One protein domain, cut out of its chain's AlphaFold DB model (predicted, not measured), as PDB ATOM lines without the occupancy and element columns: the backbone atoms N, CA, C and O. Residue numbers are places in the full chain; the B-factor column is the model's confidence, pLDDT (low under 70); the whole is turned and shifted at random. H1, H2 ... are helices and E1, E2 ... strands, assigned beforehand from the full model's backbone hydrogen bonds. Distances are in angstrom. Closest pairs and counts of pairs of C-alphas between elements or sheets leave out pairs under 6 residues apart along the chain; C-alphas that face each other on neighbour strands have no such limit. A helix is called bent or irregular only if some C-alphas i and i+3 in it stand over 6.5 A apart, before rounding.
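AT A GLANCE: This is residues 5 to 126 of the 205 residues of the protein "DNA topoisomerase 3" of Prevotella copri (UniProt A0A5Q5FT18). The domain is a loose, open frame of helices: H2 leads away from the H1 end to a small hairpin of E1 and E2, short H3 and H4 and then H5 lead back to H1, and the long H6 folds back from the far end of H5. A long link after H6 then brings H7 near E1, while H1 packs on H5, the one pair of helices that touch. The printed part has 122 residues with seven named helices and two named strands, in the order H1 H2 E1 E2 H3 H4 H5 H6 H7. The sheet E1 - E2 is antiparallel, and the class is mostly helix. The whole is loose, with a radius of gyration of the C-alphas of 17.5 A and spans of 53 by 39 by 24 A.

HOW THE PARTS SIT: H1, residues 11 to 16, touches H5, residues 69 to 83, with the C-alphas of Leu 13 and Gly 73 closest at 5.1 A. They run the same way at a steep tilt of 63 degrees. H2, residues 25 to 37, is apart from H1 and H5. The closest C-alphas of H2 and E1, residues 41 to 44, are those of Leu 35 and Ile 41, 5.9 A apart. E1 and E2, residues 47 to 50, form an antiparallel hairpin, with N 42 and O 49 at 2.8 A and N 49 and O 42 at 2.9 A within hydrogen-bond range. H3, residues 52 to 59, and H4, residues 64 to 67, are close but not clearly touching, with the C-alphas of Ile 58 and Lys 67 closest at 7.3 A. H4 and H5 are close but not clearly touching, with the C-alphas of Leu 65 and Leu 71 closest at 5.9 A. H5 and H6, residues 89 to 109, are close but not clearly touching, with the C-alphas of Ile 82 and Pro 89 closest at 6.2 A; they run opposite ways at a shallow tilt of 26 degrees. The closest C-alphas of E1 and H7, residues 121 to 125, are those of Arg 42 and Leu 124, 6.8 A apart. Every O i to N i+4 pair is within hydrogen-bond range in H1, H3, H5, H6 and H7; in H2 it is 7 of 9, and H4 is too short for such a pair.

IN THESE COORDINATES: H1 begins at C-alpha 11 (41.524, -12.064, 154.129). H2 is 19.7 A long and irregular, with C-alphas 26 and 29 7.1 A apart. H5 is 21.3 A long. H6, 30.5 A long, begins at C-alpha 89 (46.459, -35.495, 157.844). H7 ends at C-alpha 125 (4.736, -25.156, 139.723).

THE WHOLE: The C-alphas farthest apart are those of Lys 85 and Lys 126, 53.3 A. The link from H6 to H7, 11 residues, is long. Residues 24 to 30, of which 25 to 30 belong to H2, and residues 97 to 102 of H6 stand free. The printed part has no cut, its mean pLDDT is 90.0, and no printed residue is under 70.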
ATOM      1  N   GLY A   5      34.188 -16.341 148.331       86.06
ATOM      2  CA  GLY A   5      35.071 -15.554 149.199       86.06
ATOM      3  C   GLY A   5      34.662 -14.083 149.375       86.06
ATOM      4  O   GLY A   5      35.088 -13.456 150.330       86.06
ATOM      5  N   LYS A   6      33.797 -13.513 148.519       87.94
ATOM      6  CA  LYS A   6      33.264 -12.147 148.722       87.94
ATOM      7  C   LYS A   6      32.427 -11.996 149.999       87.94
ATOM      8  O   LYS A   6      32.191 -10.870 150.419       87.94
ATOM      9  N   PHE A   7      31.937 -13.104 150.550       85.81
ATOM     10  CA  PHE A   7      31.130 -13.137 151.770       85.81
ATOM     11  C   PHE A   7      31.950 -13.492 153.019       85.81
ATOM     12  O   PHE A   7      31.374 -13.592 154.093       85.81
ATOM     13  N   VAL A   8      33.266 -13.679 152.873       87.12
ATOM     14  CA  VAL A   8      34.199 -13.950 153.969       87.12
ATOM     15  C   VAL A   8      34.917 -12.653 154.331       87.12
ATOM     16  O   VAL A   8      35.467 -11.998 153.443       87.12
ATOM     17  N   GLU A   9      34.891 -12.273 155.610       86.56
ATOM     18  CA  GLU A   9      35.560 -11.050 156.082       86.56
ATOM     19  C   GLU A   9      37.074 -11.254 156.276       86.56
ATOM     20  O   GLU A   9      37.849 -10.327 156.041       86.56
ATOM     21  N   ASP A  10      37.504 -12.462 156.653       88.44
ATOM     22  CA  ASP A  10      38.916 -12.796 156.850       88.44
ATOM     23  C   ASP A  10      39.679 -12.916 155.517       88.44
ATOM     24  O   ASP A  10      39.314 -13.685 154.622       88.44
ATOM     25  N   GLU A  11      40.765 -12.156 155.379       86.88
ATOM     26  CA  GLU A  11      41.524 -12.064 154.129       86.88
ATOM     27  C   GLU A  11      42.252 -13.369 153.776       86.88
ATOM     28  O   GLU A  11      42.351 -13.720 152.598       86.88
ATOM     29  N   GLU A  12      42.720 -14.117 154.774       86.19
ATOM     30  CA  GLU A  12      43.433 -15.375 154.567       86.19
ATOM     31  C   GLU A  12      42.468 -16.467 154.082       86.19
ATOM     32  O   GLU A  12      42.724 -17.146 153.082       86.19
ATOM     33  N   LEU A  13      41.299 -16.578 154.714       84.88
ATOM     34  CA  LEU A  13      40.229 -17.488 154.297       84.88
ATOM     35  C   LEU A  13      39.621 -17.084 152.947       84.88
ATOM     36  O   LEU A  13      39.239 -17.934 152.135       84.88
ATOM     37  N   ARG A  14      39.560 -15.785 152.652       87.44
ATOM     38  CA  ARG A  14      39.142 -15.288 151.340       87.44
ATOM     39  C   ARG A  14      40.140 -15.671 150.252       87.44
ATOM     40  O   ARG A  14      39.719 -16.105 149.176       87.44
ATOM     41  N   ALA A  15      41.439 -15.533 150.519       85.25
ATOM     42  CA  ALA A  15      42.496 -15.974 149.614       85.25
ATOM     43  C   ALA A  15      42.416 -17.488 149.381       85.25
ATOM     44  O   ALA A  15      42.489 -17.939 148.235       85.25
ATOM     45  N   ALA A  16      42.135 -18.253 150.438       84.75
ATOM     46  CA  ALA A  16      41.930 -19.690 150.363       84.75
ATOM     47  C   ALA A  16      40.803 -20.095 149.385       84.75
ATOM     48  O   ALA A  16      40.913 -21.118 148.706       84.75
ATOM     49  N   LEU A  17      39.760 -19.272 149.248       86.00
ATOM     50  CA  LEU A  17      38.627 -19.499 148.343       86.00
ATOM     51  C   LEU A  17      38.801 -18.874 146.946       86.00
ATOM     52  O   LEU A  17      37.908 -19.009 146.110       86.00
ATOM     53  N   LYS A  18      39.901 -18.168 146.666       81.88
ATOM     54  CA  LYS A  18      40.043 -17.334 145.459       81.88
ATOM     55  C   LYS A  18      40.073 -18.131 144.152       81.88
ATOM     56  O   LYS A  18      39.537 -17.657 143.155       81.88
ATOM     57  N   GLU A  19      40.675 -19.317 144.155       72.69
ATOM     58  CA  GLU A  19      40.806 -20.147 142.947       72.69
ATOM     59  C   GLU A  19      39.571 -21.019 142.697       72.69
ATOM     60  O   GLU A  19      39.038 -21.056 141.589       72.69
ATOM     61  N   ASN A  20      39.077 -21.693 143.737       74.75
ATOM     62  CA  ASN A  20      38.031 -22.705 143.593       74.75
ATOM     63  C   ASN A  20      36.671 -22.285 144.165       74.75
ATOM     64  O   ASN A  20      35.666 -22.924 143.859       74.75
ATOM     65  N   GLY A  21      36.570 -21.197 144.931       85.50
ATOM     66  CA  GLY A  21      35.336 -20.859 145.640       85.50
ATOM     67  C   GLY A  21      34.827 -22.049 146.458       85.50
ATOM     68  O   GLY A  21      35.610 -22.768 147.070       85.50
ATOM     69  N   ILE A  22      33.513 -22.287 146.432       87.31
ATOM     70  CA  ILE A  22      32.933 -23.516 146.993       87.31
ATOM     71  C   ILE A  22      32.816 -24.575 145.893       87.31
ATOM     72  O   ILE A  22      32.058 -24.398 144.930       87.31
ATOM     73  N   GLY A  23      33.521 -25.693 146.084       83.69
ATOM     74  CA  GLY A  23      33.520 -26.849 145.185       83.69
ATOM     75  C   GLY A  23      34.292 -26.626 143.879       83.69
ATOM     76  O   GLY A  23      34.582 -25.503 143.471       83.69
ATOM     77  N   ARG A  24      34.609 -27.714 143.170       86.00
ATOM     78  CA  ARG A  24      35.350 -27.652 141.900       86.00
ATOM     79  C   ARG A  24      34.434 -27.330 140.713       86.00
ATOM     80  O   ARG A  24      33.255 -27.682 140.755       86.00
ATOM     81  N   PRO A  25      34.950 -26.724 139.623       87.62
ATOM     82  CA  PRO A  25      34.159 -26.443 138.420       87.62
ATOM     83  C   PRO A  25      33.348 -27.649 137.924       87.62
ATOM     84  O   PRO A  25      32.179 -27.500 137.576       87.62
ATOM     85  N   SER A  26      33.931 -28.850 137.990       89.12
ATOM     86  CA  SER A  26      33.288 -30.105 137.588       89.12
ATOM     87  C   SER A  26      32.126 -30.548 138.484       89.12
ATOM     88  O   SER A  26      31.253 -31.271 138.014       89.12
ATOM     89  N   SER A  27      32.070 -30.125 139.752       89.62
ATOM     90  CA  SER A  27      31.031 -30.557 140.698       89.62
ATOM     91  C   SER A  27      29.908 -29.538 140.905       89.62
ATOM     92  O   SER A  27      28.831 -29.901 141.376       89.62
ATOM     93  N   ARG A  28      30.106 -28.268 140.525       92.44
ATOM     94  CA  ARG A  28      29.128 -27.187 140.760       92.44
ATOM     95  C   ARG A  28      27.771 -27.443 140.107       92.44
ATOM     96  O   ARG A  28      26.747 -27.218 140.750       92.44
ATOM     97  N   ALA A  29      27.756 -27.926 138.864       93.75
ATOM     98  CA  ALA A  29      26.511 -28.244 138.162       93.75
ATOM     99  C   ALA A  29      25.706 -29.315 138.918       93.75
ATOM    100  O   ALA A  29      24.539 -29.091 139.238       93.75
ATOM    101  N   GLY A  30      26.365 -30.406 139.324       95.88
ATOM    102  CA  GLY A  30      25.732 -31.486 140.086       95.88
ATOM    103  C   GLY A  30      25.216 -31.050 141.463       95.88
ATOM    104  O   GLY A  30      24.153 -31.498 141.901       95.88
ATOM    105  N   ILE A  31      25.908 -30.123 142.139       94.75
ATOM    106  CA  ILE A  31      25.418 -29.531 143.397       94.75
ATOM    107  C   ILE A  31      24.107 -28.776 143.146       94.75
ATOM    108  O   ILE A  31      23.124 -29.007 143.848       94.75
ATOM    109  N   ILE A  32      24.060 -27.911 142.129       94.50
ATOM    110  CA  ILE A  32      22.860 -27.126 141.797       94.50
ATOM    111  C   ILE A  32      21.692 -28.046 141.413       94.50
ATOM    112  O   ILE A  32      20.574 -27.848 141.889       94.50
ATOM    113  N   GLU A  33      21.941 -29.076 140.607       95.56
ATOM    114  CA  GLU A  33      20.938 -30.086 140.248       95.56
ATOM    115  C   GLU A  33      20.383 -30.809 141.478       95.56
ATOM    116  O   GLU A  33      19.172 -31.002 141.600       95.56
ATOM    117  N   THR A  34      21.246 -31.143 142.439       96.19
ATOM    118  CA  THR A  34      20.827 -31.777 143.694       96.19
ATOM    119  C   THR A  34      19.904 -30.867 144.504       96.19
ATOM    120  O   THR A  34      18.897 -31.338 145.037       96.19
ATOM    121  N   LEU A  35      20.189 -29.561 144.564       95.69
ATOM    122  CA  LEU A  35      19.331 -28.591 145.255       95.69
ATOM    123  C   LEU A  35      17.933 -28.493 144.620       95.69
ATOM    124  O   LEU A  35      16.943 -28.344 145.340       95.69
ATOM    125  N   PHE A  36      17.834 -28.611 143.290       95.19
ATOM    126  CA  PHE A  36      16.548 -28.695 142.591       95.19
ATOM    127  C   PHE A  36      15.816 -30.009 142.876       95.19
ATOM    128  O   PHE A  36      14.631 -29.985 143.212       95.19
ATOM    129  N   LYS A  37      16.521 -31.144 142.778       94.50
ATOM    130  CA  LYS A  37      15.957 -32.485 143.002       94.50
ATOM    131  C   LYS A  37      15.405 -32.652 144.418       94.50
ATOM    132  O   LYS A  37      14.407 -33.330 144.606       94.50
ATOM    133  N   ARG A  38      16.040 -32.016 145.406       94.50
ATOM    134  CA  ARG A  38      15.585 -31.994 146.807       94.50
ATOM    135  C   ARG A  38      14.563 -30.896 147.112       94.50
ATOM    136  O   ARG A  38      14.174 -30.735 148.262       94.50
ATOM    137  N   HIS A  39      14.150 -30.130 146.105       94.50
ATOM    138  CA  HIS A  39      13.155 -29.067 146.232       94.50
ATOM    139  C   HIS A  39      13.540 -27.952 147.224       94.50
ATOM    140  O   HIS A  39      12.669 -27.289 147.783       94.50
ATOM    141  N   TYR A  40      14.839 -27.695 147.424       95.88
ATOM    142  CA  TYR A  40      15.334 -26.590 148.267       95.88
ATOM    143  C   TYR A  40      15.353 -25.252 147.527       95.88
ATOM    144  O   TYR A  40      15.235 -24.181 148.124       95.88
ATOM    145  N   ILE A  41      15.493 -25.311 146.205       95.50
ATOM    146  CA  ILE A  41      15.442 -24.150 145.323       95.50
ATOM    147  C   ILE A  41      14.495 -24.422 144.161       95.50
ATOM    148  O   ILE A  41      14.238 -25.564 143.783       95.50
ATOM    149  N   ARG A  42      13.995 -23.347 143.559       93.88
ATOM    150  CA  ARG A  42      13.181 -23.392 142.345       93.88
ATOM    151  C   ARG A  42      13.561 -22.286 141.380       93.88
ATOM    152  O   ARG A  42      14.096 -21.246 141.770       93.88
ATOM    153  N   ARG A  43      13.235 -22.496 140.108       94.06
ATOM    154  CA  ARG A  43      13.482 -21.519 139.052       94.06
ATOM    155  C   ARG A  43      12.252 -20.644 138.872       94.06
ATOM    156  O   ARG A  43      11.172 -21.131 138.557       94.06
ATOM    157  N   GLN A  44      12.424 -19.341 139.036       92.00
ATOM    158  CA  GLN A  44      11.400 -18.349 138.737       92.00
ATOM    159  C   GLN A  44      11.914 -17.454 137.610       92.00
ATOM    160  O   GLN A  44      12.690 -16.523 137.827       92.00
ATOM    161  N   ARG A  45      11.486 -17.745 136.373       89.94
ATOM    162  CA  ARG A  45      12.021 -17.125 135.147       89.94
ATOM    163  C   ARG A  45      13.540 -17.351 135.030       89.94
ATOM    164  O   ARG A  45      13.992 -18.489 134.938       89.94
ATOM    165  N   LYS A  46      14.330 -16.273 135.030       91.25
ATOM    166  CA  LYS A  46      15.798 -16.308 134.985       91.25
ATOM    167  C   LYS A  46      16.444 -16.330 136.380       91.25
ATOM    168  O   LYS A  46      17.660 -16.429 136.455       91.25
ATOM    169  N   ASN A  47      15.652 -16.285 137.454       92.75
ATOM    170  CA  ASN A  47      16.148 -16.220 138.828       92.75
ATOM    171  C   ASN A  47      16.008 -17.566 139.549       92.75
ATOM    172  O   ASN A  47      15.059 -18.320 139.310       92.75
ATOM    173  N   LEU A  48      16.938 -17.833 140.464       94.00
ATOM    174  CA  LEU A  48      16.845 -18.912 141.444       94.00
ATOM    175  C   LEU A  48      16.232 -18.358 142.725       94.00
ATOM    176  O   LEU A  48      16.651 -17.307 143.204       94.00
ATOM    177  N   MET A  49      15.246 -19.061 143.267       95.06
ATOM    178  CA  MET A  49      14.561 -18.679 144.498       95.06
ATOM    179  C   MET A  49      14.604 -19.845 145.476       95.06
ATOM    180  O   MET A  49      14.293 -20.974 145.092       95.06
ATOM    181  N   ALA A  50      14.941 -19.571 146.734       95.38
ATOM    182  CA  ALA A  50      14.803 -20.552 147.802       95.38
ATOM    183  C   ALA A  50      13.322 -20.908 148.007       95.38
ATOM    184  O   ALA A  50      12.432 -20.055 147.882       95.38
ATOM    185  N   THR A  51      13.051 -22.178 148.276       95.75
ATOM    186  CA  THR A  51      11.720 -22.653 148.660       95.75
ATOM    187  C   THR A  51      11.520 -22.499 150.171       95.75
ATOM    188  O   THR A  51      12.506 -22.392 150.900       95.75
ATOM    189  N   PRO A  52      10.270 -22.511 150.669       94.12
ATOM    190  CA  PRO A  52       9.997 -22.658 152.098       94.12
ATOM    191  C   PRO A  52      10.779 -23.811 152.739       94.12
ATOM    192  O   PRO A  52      11.460 -23.579 153.727       94.12
ATOM    193  N   THR A  53      10.800 -24.996 152.111       94.25
ATOM    194  CA  THR A  53      11.611 -26.144 152.557       94.25
ATOM    195  C   THR A  53      13.085 -25.791 152.716       94.25
ATOM    196  O   THR A  53      13.685 -26.119 153.732       94.25
ATOM    197  N   GLY A  54      13.687 -25.131 151.719       94.56
ATOM    198  CA  GLY A  54      15.104 -24.767 151.763       94.56
ATOM    199  C   GLY A  54      15.423 -23.746 152.856       94.56
ATOM    200  O   GLY A  54      16.454 -23.863 153.509       94.56
ATOM    201  N   ILE A  55      14.538 -22.769 153.070       94.19
ATOM    202  CA  ILE A  55      14.691 -21.755 154.122       94.19
ATOM    203  C   ILE A  55      14.562 -22.405 155.501       94.19
ATOM    204  O   ILE A  55      15.465 -22.275 156.318       94.19
ATOM    205  N   GLU A  56      13.483 -23.157 155.726       93.44
ATOM    206  CA  GLU A  56      13.233 -23.836 157.000       93.44
ATOM    207  C   GLU A  56      14.358 -24.817 157.337       93.44
ATOM    208  O   GLU A  56      14.788 -24.871 158.483       93.44
ATOM    209  N   LEU A  57      14.895 -25.540 156.347       92.81
ATOM    210  CA  LEU A  57      16.043 -26.422 156.548       92.81
ATOM    211  C   LEU A  57      17.273 -25.657 157.056       92.81
ATOM    212  O   LEU A  57      17.903 -26.092 158.015       92.81
ATOM    213  N   ILE A  58      17.612 -24.520 156.446       93.00
ATOM    214  CA  ILE A  58      18.729 -23.688 156.914       93.00
ATOM    215  C   ILE A  58      18.457 -23.196 158.343       93.00
ATOM    216  O   ILE A  58      19.354 -23.238 159.181       93.00
ATOM    217  N   ASP A  59      17.219 -22.805 158.646       90.69
ATOM    218  CA  ASP A  59      16.820 -22.335 159.978       90.69
ATOM    219  C   ASP A  59      16.864 -23.443 161.053       90.69
ATOM    220  O   ASP A  59      16.935 -23.148 162.251       90.69
ATOM    221  N   THR A  60      16.846 -24.725 160.666       89.31
ATOM    222  CA  THR A  60      17.065 -25.836 161.612       89.31
ATOM    223  C   THR A  60      18.521 -26.025 162.023       89.31
ATOM    224  O   THR A  60      18.763 -26.704 163.011       89.31
ATOM    225  N   ILE A  61      19.483 -25.435 161.308       88.88
ATOM    226  CA  ILE A  61      20.909 -25.577 161.614       88.88
ATOM    227  C   ILE A  61      21.322 -24.476 162.600       88.88
ATOM    228  O   ILE A  61      21.364 -23.292 162.245       88.88
ATOM    229  N   HIS A  62      21.643 -24.859 163.837       84.38
ATOM    230  CA  HIS A  62      22.042 -23.924 164.902       84.38
ATOM    231  C   HIS A  62      23.472 -23.433 164.746       84.38
ATOM    232  O   HIS A  62      23.738 -22.262 165.000       84.38
ATOM    233  N   GLU A  63      24.375 -24.313 164.316       86.56
ATOM    234  CA  GLU A  63      25.777 -23.968 164.106       86.56
ATOM    235  C   GLU A  63      25.897 -23.011 162.912       86.56
ATOM    236  O   GLU A  63      25.712 -23.391 161.752       86.56
ATOM    237  N   GLU A  64      26.186 -21.742 163.201       87.25
ATOM    238  CA  GLU A  64      26.246 -20.687 162.189       87.25
ATOM    239  C   GLU A  64      27.379 -20.941 161.193       87.25
ATOM    240  O   GLU A  64      27.225 -20.716 159.989       87.25
ATOM    241  N   LEU A  65      28.486 -21.514 161.673       87.56
ATOM    242  CA  LEU A  65      29.653 -21.788 160.850       87.56
ATOM    243  C   LEU A  65      29.356 -22.837 159.760       87.56
ATOM    244  O   LEU A  65      29.900 -22.732 158.663       87.56
ATOM    245  N   LEU A  66      28.432 -23.783 159.992       89.44
ATOM    246  CA  LEU A  66      27.994 -24.762 158.978       89.44
ATOM    247  C   LEU A  66      27.218 -24.123 157.816       89.44
ATOM    248  O   LEU A  66      27.165 -24.692 156.725       89.44
ATOM    249  N   LYS A  67      26.602 -22.958 158.042       90.38
ATOM    250  CA  LYS A  67      25.858 -22.202 157.021       90.38
ATOM    251  C   LYS A  67      26.736 -21.177 156.301       90.38
ATOM    252  O   LYS A  67      26.330 -20.640 155.269       90.38
ATOM    253  N   SER A  68      27.926 -20.903 156.834       90.12
ATOM    254  CA  SER A  68      28.871 -19.930 156.299       90.12
ATOM    255  C   SER A  68      29.812 -20.553 155.266       90.12
ATOM    256  O   SER A  68      30.262 -21.693 155.384       90.12
ATOM    257  N   CYS A  69      30.179 -19.768 154.252       89.62
ATOM    258  CA  CYS A  69      31.248 -20.132 153.320       89.62
ATOM    259  C   CYS A  69      32.635 -20.168 153.983       89.62
ATOM    260  O   CYS A  69      33.568 -20.740 153.420       89.62
ATOM    261  N   GLU A  70      32.773 -19.572 155.167       90.25
ATOM    262  CA  GLU A  70      34.024 -19.507 155.923       90.25
ATOM    263  C   GLU A  70      34.528 -20.890 156.321       90.25
ATOM    264  O   GLU A  70      35.713 -21.166 156.159       90.25
ATOM    265  N   LEU A  71      33.641 -21.795 156.754       90.44
ATOM    266  CA  LEU A  71      34.035 -23.156 157.127       90.44
ATOM    267  C   LEU A  71      34.691 -23.898 155.967       90.44
ATOM    268  O   LEU A  71      35.709 -24.564 156.142       90.44
ATOM    269  N   THR A  72      34.126 -23.744 154.767       88.56
ATOM    270  CA  THR A  72      34.728 -24.297 153.551       88.56
ATOM    271  C   THR A  72      36.100 -23.675 153.297       88.56
ATOM    272  O   THR A  72      37.033 -24.398 152.968       88.56
ATOM    273  N   GLY A  73      36.264 -22.366 153.514       88.12
ATOM    274  CA  GLY A  73      37.566 -21.697 153.415       88.12
ATOM    275  C   GLY A  73      38.602 -22.257 154.393       88.12
ATOM    276  O   GLY A  73      39.733 -22.529 153.994       88.12
ATOM    277  N   ILE A  74      38.203 -22.506 155.645       89.56
ATOM    278  CA  ILE A  74      39.060 -23.115 156.674       89.56
ATOM    279  C   ILE A  74      39.505 -24.512 156.236       89.56
ATOM    280  O   ILE A  74      40.679 -24.861 156.369       89.56
ATOM    281  N   TRP A  75      38.590 -25.322 155.702       90.38
ATOM    282  CA  TRP A  75      38.915 -26.672 155.244       90.38
ATOM    283  C   TRP A  75      39.855 -26.652 154.040       90.38
ATOM    284  O   TRP A  75      40.871 -27.335 154.063       90.38
ATOM    285  N   GLU A  76      39.578 -25.829 153.030       88.00
ATOM    286  CA  GLU A  76      40.449 -25.680 151.856       88.00
ATOM    287  C   GLU A  76      41.840 -25.146 152.231       88.00
ATOM    288  O   GLU A  76      42.833 -25.473 151.584       88.00
ATOM    289  N   LYS A  77      41.952 -24.312 153.273       88.62
ATOM    290  CA  LYS A  77      43.252 -23.914 153.831       88.62
ATOM    291  C   LYS A  77      43.983 -25.125 154.420       88.62
ATOM    292  O   LYS A  77      45.075 -25.438 153.964       88.62
ATOM    293  N   LYS A  78      43.347 -25.858 155.342       91.38
ATOM    294  CA  LYS A  78      43.949 -27.046 155.976       91.38
ATOM    295  C   LYS A  78      44.350 -28.120 154.963       91.38
ATOM    296  O   LYS A  78      45.382 -28.758 155.127       91.38
ATOM    297  N   LEU A  79      43.562 -28.312 153.905       90.44
ATOM    298  CA  LEU A  79      43.887 -29.250 152.828       90.44
ATOM    299  C   LEU A  79      45.139 -28.827 152.045       90.44
ATOM    300  O   LEU A  79      45.951 -29.686 151.710       90.44
ATOM    301  N   ARG A  80      45.343 -27.525 151.805       89.00
ATOM    302  CA  ARG A  80      46.598 -27.015 151.224       89.00
ATOM    303  C   ARG A  80      47.775 -27.142 152.178       89.00
ATOM    304  O   ARG A  80      48.857 -27.508 151.743       89.00
ATOM    305  N   ASP A  81      47.575 -26.894 153.468       92.50
ATOM    306  CA  ASP A  81      48.638 -27.080 154.461       92.50
ATOM    307  C   ASP A  81      49.095 -28.553 154.500       92.50
ATOM    308  O   ASP A  81      50.286 -28.847 154.592       92.50
ATOM    309  N   ILE A  82      48.164 -29.499 154.330       94.69
ATOM    310  CA  ILE A  82      48.478 -30.925 154.155       94.69
ATOM    311  C   ILE A  82      49.270 -31.169 152.864       94.69
ATOM    312  O   ILE A  82      50.280 -31.873 152.889       94.69
ATOM    313  N   GLU A  83      48.844 -30.590 151.739       93.06
ATOM    314  CA  GLU A  83      49.558 -30.694 150.456       93.06
ATOM    315  C   GLU A  83      50.997 -30.156 150.558       93.06
ATOM    316  O   GLU A  83      51.938 -30.772 150.051       93.06
ATOM    317  N   HIS A  84      51.187 -29.059 151.293       94.75
ATOM    318  CA  HIS A  84      52.487 -28.460 151.591       94.75
ATOM    319  C   HIS A  84      53.269 -29.171 152.705       94.75
ATOM    320  O   HIS A  84      54.406 -28.790 152.983       94.75
ATOM    321  N   LYS A  85      52.709 -30.231 153.306       95.06
ATOM    322  CA  LYS A  85      53.302 -31.003 154.412       95.06
ATOM    323  C   LYS A  85      53.563 -30.173 155.676       95.06
ATOM    324  O   LYS A  85      54.443 -30.509 156.465       95.06
ATOM    325  N   THR A  86      52.805 -29.099 155.874       95.50
ATOM    326  CA  THR A  86      52.857 -28.231 157.061       95.50
ATOM    327  C   THR A  86      51.758 -28.548 158.075       95.50
ATOM    328  O   THR A  86      51.752 -27.972 159.161       95.50
ATOM    329  N   TYR A  87      50.843 -29.466 157.751       94.81
ATOM    330  CA  TYR A  87      49.799 -29.954 158.650       94.81
ATOM    331  C   TYR A  87      49.624 -31.468 158.516       94.81
ATOM    332  O   TYR A  87      49.661 -32.006 157.407       94.81
ATOM    333  N   ASP A  88      49.441 -32.155 159.643       96.50
ATOM    334  CA  ASP A  88      49.308 -33.608 159.657       96.50
ATOM    335  C   ASP A  88      47.889 -34.053 159.229       96.50
ATOM    336  O   ASP A  88      46.884 -33.565 159.765       96.50
ATOM    337  N   PRO A  89      47.761 -34.992 158.271       95.81
ATOM    338  CA  PRO A  89      46.459 -35.495 157.844       95.81
ATOM    339  C   PRO A  89      45.670 -36.205 158.950       95.81
ATOM    340  O   PRO A  89      44.437 -36.166 158.927       95.81
ATOM    341  N   ALA A  90      46.331 -36.882 159.895       96.56
ATOM    342  CA  ALA A  90      45.626 -37.585 160.963       96.56
ATOM    343  C   ALA A  90      45.004 -36.585 161.943       96.56
ATOM    344  O   ALA A  90      43.838 -36.750 162.313       96.56
ATOM    345  N   ASP A  91      45.717 -35.503 162.263       95.75
ATOM    346  CA  ASP A  91      45.185 -34.394 163.064       95.75
ATOM    347  C   ASP A  91      43.955 -33.750 162.412       95.75
ATOM    348  O   ASP A  91      42.950 -33.492 163.086       95.75
ATOM    349  N   PHE A  92      43.976 -33.556 161.089       94.62
ATOM    350  CA  PHE A  92      42.812 -33.059 160.350       94.62
ATOM    351  C   PHE A  92      41.584 -33.958 160.528       94.62
ATOM    352  O   PHE A  92      40.495 -33.482 160.860       94.62
ATOM    353  N   ILE A  93      41.758 -35.265 160.314       95.69
ATOM    354  CA  ILE A  93      40.671 -36.245 160.391       95.69
ATOM    355  C   ILE A  93      40.147 -36.382 161.822       95.69
ATOM    356  O   ILE A  93      38.935 -36.492 162.016       95.69
ATOM    357  N   ASN A  94      41.024 -36.359 162.824       96.75
ATOM    358  CA  ASN A  94      40.622 -36.421 164.227       96.75
ATOM    359  C   ASN A  94      39.809 -35.184 164.620       96.75
ATOM    360  O   ASN A  94      38.709 -35.327 165.155       96.75
ATOM    361  N   GLY A  95      40.264 -33.987 164.236       94.19
ATOM    362  CA  GLY A  95      39.509 -32.752 164.453       94.19
ATOM    363  C   GLY A  95      38.144 -32.755 163.753       94.19
ATOM    364  O   GLY A  95      37.150 -32.310 164.331       94.19
ATOM    365  N   LEU A  96      38.060 -33.314 162.540       93.31
ATOM    366  CA  LEU A  96      36.790 -33.477 161.825       93.31
ATOM    367  C   LEU A  96      35.829 -34.404 162.587       93.31
ATOM    368  O   LEU A  96      34.657 -34.070 162.760       93.31
ATOM    369  N   LYS A  97      36.314 -35.555 163.068       95.94
ATOM    370  CA  LYS A  97      35.507 -36.506 163.849       95.94
ATOM    371  C   LYS A  97      34.977 -35.873 165.132       95.94
ATOM    372  O   LYS A  97      33.804 -36.044 165.452       95.94
ATOM    373  N   GLU A  98      35.815 -35.130 165.847       95.81
ATOM    374  CA  GLU A  98      35.399 -34.414 167.054       95.81
ATOM    375  C   GLU A  98      34.324 -33.367 166.760       95.81
ATOM    376  O   GLU A  98      33.333 -33.293 167.486       95.81
ATOM    377  N   GLN A  99      34.490 -32.582 165.690       91.69
ATOM    378  CA  GLN A  99      33.499 -31.586 165.283       91.69
ATOM    379  C   GLN A  99      32.158 -32.248 164.938       91.69
ATOM    380  O   GLN A  99      31.119 -31.802 165.418       91.69
ATOM    381  N   ILE A 100      32.176 -33.340 164.165       93.25
ATOM    382  CA  ILE A 100      30.965 -34.095 163.813       93.25
ATOM    383  C   ILE A 100      30.289 -34.653 165.067       93.25
ATOM    384  O   ILE A 100      29.080 -34.496 165.219       93.25
ATOM    385  N   ASN A 101      31.048 -35.265 165.981       95.75
ATOM    386  CA  ASN A 101      30.492 -35.815 167.217       95.75
ATOM    387  C   ASN A 101      29.803 -34.738 168.061       95.75
ATOM    388  O   ASN A 101      28.698 -34.973 168.543       95.75
ATOM    389  N   LYS A 102      30.415 -33.555 168.199       92.38
ATOM    390  CA  LYS A 102      29.806 -32.421 168.914       92.38
ATOM    391  C   LYS A 102      28.489 -31.999 168.268       92.38
ATOM    392  O   LYS A 102      27.469 -31.999 168.943       92.38
ATOM    393  N   ILE A 103      28.486 -31.777 166.951       91.38
ATOM    394  CA  ILE A 103      27.274 -31.394 166.210       91.38
ATOM    395  C   ILE A 103      26.161 -32.438 166.386       91.38
ATOM    396  O   ILE A 103      25.006 -32.079 166.592       91.38
ATOM    397  N   VAL A 104      26.486 -33.732 166.316       92.31
ATOM    398  CA  VAL A 104      25.496 -34.805 166.491       92.31
ATOM    399  C   VAL A 104      24.917 -34.801 167.905       92.31
ATOM    400  O   VAL A 104      23.704 -34.919 168.054       92.31
ATOM    401  N   ILE A 105      25.755 -34.648 168.933       92.69
ATOM    402  CA  ILE A 105      25.301 -34.561 170.327       92.69
ATOM    403  C   ILE A 105      24.391 -33.344 170.517       92.69
ATOM    404  O   ILE A 105      23.309 -33.488 171.087       92.69
ATOM    405  N   ASP A 106      24.780 -32.184 169.986       89.50
ATOM    406  CA  ASP A 106      23.997 -30.953 170.082       89.50
ATOM    407  C   ASP A 106      22.618 -31.128 169.431       89.50
ATOM    408  O   ASP A 106      21.597 -30.824 170.047       89.50
ATOM    409  N   VAL A 107      22.566 -31.720 168.233       88.88
ATOM    410  CA  VAL A 107      21.308 -32.017 167.530       88.88
ATOM    411  C   VAL A 107      20.445 -33.021 168.300       88.88
ATOM    412  O   VAL A 107      19.238 -32.829 168.393       88.88
ATOM    413  N   LEU A 108      21.031 -34.080 168.865       90.06
ATOM    414  CA  LEU A 108      20.287 -35.068 169.660       90.06
ATOM    415  C   LEU A 108      19.753 -34.483 170.972       90.06
ATOM    416  O   LEU A 108      18.728 -34.941 171.476       90.06
ATOM    417  N   SER A 109      20.445 -33.487 171.526       89.44
ATOM    418  CA  SER A 109      20.011 -32.774 172.725       89.44
ATOM    419  C   SER A 109      18.929 -31.726 172.444       89.44
ATOM    420  O   SER A 109      18.219 -31.324 173.368       89.44
ATOM    421  N   ASP A 110      18.766 -31.306 171.184       86.44
ATOM    422  CA  ASP A 110      17.761 -30.325 170.797       86.44
ATOM    423  C   ASP A 110      16.353 -30.936 170.759       86.44
ATOM    424  O   ASP A 110      15.966 -31.705 169.880       86.44
ATOM    425  N   ASN A 111      15.543 -30.520 171.722       85.12
ATOM    426  CA  ASN A 111      14.154 -30.911 171.920       85.12
ATOM    427  C   ASN A 111      13.152 -29.870 171.383       85.12
ATOM    428  O   ASN A 111      11.957 -29.942 171.675       85.12
ATOM    429  N   SER A 112      13.598 -28.927 170.545       81.69
ATOM    430  CA  SER A 112      12.755 -27.861 169.991       81.69
ATOM    431  C   SER A 112      11.715 -28.306 168.942       81.69
ATOM    432  O   SER A 112      11.017 -27.455 168.390       81.69
ATOM    433  N   ASN A 113      11.547 -29.617 168.693       77.25
ATOM    434  CA  ASN A 113      10.494 -30.218 167.848       77.25
ATOM    435  C   ASN A 113      10.266 -29.478 166.511       77.25
ATOM    436  O   ASN A 113       9.132 -29.288 166.059       77.25
ATOM    437  N   ARG A 114      11.356 -29.046 165.867       80.75
ATOM    438  CA  ARG A 114      11.294 -28.315 164.596       80.75
ATOM    439  C   ARG A 114      10.819 -29.242 163.483       80.75
ATOM    440  O   ARG A 114      11.225 -30.398 163.395       80.75
ATOM    441  N   ARG A 115       9.962 -28.720 162.608       82.75
ATOM    442  CA  ARG A 115       9.484 -29.421 161.411       82.75
ATOM    443  C   ARG A 115       9.884 -28.634 160.179       82.75
ATOM    444  O   ARG A 115       9.721 -27.420 160.152       82.75
ATOM    445  N   VAL A 116      10.370 -29.349 159.173       87.12
ATOM    446  CA  VAL A 116      10.648 -28.803 157.844       87.12
ATOM    447  C   VAL A 116       9.500 -29.197 156.926       87.12
ATOM    448  O   VAL A 116       9.144 -30.372 156.824       87.12
ATOM    449  N   THR A 117       8.916 -28.215 156.254       88.25
ATOM    450  CA  THR A 117       7.877 -28.426 155.249       88.25
ATOM    451  C   THR A 117       8.459 -29.190 154.069       88.25
ATOM    452  O   THR A 117       9.484 -28.789 153.523       88.25
ATOM    453  N   ILE A 118       7.796 -30.251 153.612       87.31
ATOM    454  CA  ILE A 118       8.194 -30.994 152.411       87.31
ATOM    455  C   ILE A 118       7.353 -30.490 151.240       87.31
ATOM    456  O   ILE A 118       6.134 -30.640 151.242       87.31
ATOM    457  N   MET A 119       7.993 -29.868 150.250       85.25
ATOM    458  CA  MET A 119       7.309 -29.427 149.034       85.25
ATOM    459  C   MET A 119       7.184 -30.553 148.010       85.25
ATOM    460  O   MET A 119       8.123 -31.321 147.809       85.25
ATOM    461  N   THR A 120       6.044 -30.595 147.319       87.75
ATOM    462  CA  THR A 120       5.805 -31.485 146.174       87.75
ATOM    463  C   THR A 120       6.099 -30.782 144.846       87.75
ATOM    464  O   THR A 120       6.164 -29.551 144.775       87.75
ATOM    465  N   GLU A 121       6.221 -31.543 143.752       84.25
ATOM    466  CA  GLU A 121       6.401 -30.961 142.415       84.25
ATOM    467  C   GLU A 121       5.261 -30.017 142.001       84.25
ATOM    468  O   GLU A 121       5.484 -29.034 141.286       84.25
ATOM    469  N   GLU A 122       4.037 -30.294 142.449       83.38
ATOM    470  CA  GLU A 122       2.864 -29.466 142.164       83.38
ATOM    471  C   GLU A 122       2.973 -28.096 142.840       83.38
ATOM    472  O   GLU A 122       2.664 -27.064 142.235       83.38
ATOM    473  N   ASP A 123       3.484 -28.056 144.071       83.81
ATOM    474  CA  ASP A 123       3.647 -26.820 144.838       83.81
ATOM    475  C   ASP A 123       4.752 -25.919 144.279       83.81
ATOM    476  O   ASP A 123       4.681 -24.692 144.385       83.81
ATOM    477  N   LEU A 124       5.754 -26.505 143.619       81.94
ATOM    478  CA  LEU A 124       6.809 -25.753 142.940       81.94
ATOM    479  C   LEU A 124       6.308 -25.062 141.666       81.94
ATOM    480  O   LEU A 124       6.782 -23.965 141.350       81.94
ATOM    481  N   LYS A 125       5.350 -25.681 140.958       79.25
ATOM    482  CA  LYS A 125       4.736 -25.156 139.723       79.25
ATOM    483  C   LYS A 125       3.720 -24.046 140.003       79.25
ATOM    484  O   LYS A 125       3.539 -23.156 139.167       79.25
ATOM    485  N   LYS A 126       3.090 -24.041 141.183       76.00
ATOM    486  CA  LYS A 126       2.198 -22.955 141.615       76.00
ATOM    487  C   LYS A 126       2.994 -21.648 141.751       76.00
ATOM    488  O   LYS A 126       3.982 -21.550 142.488       76.00
TER     489      LYS A 126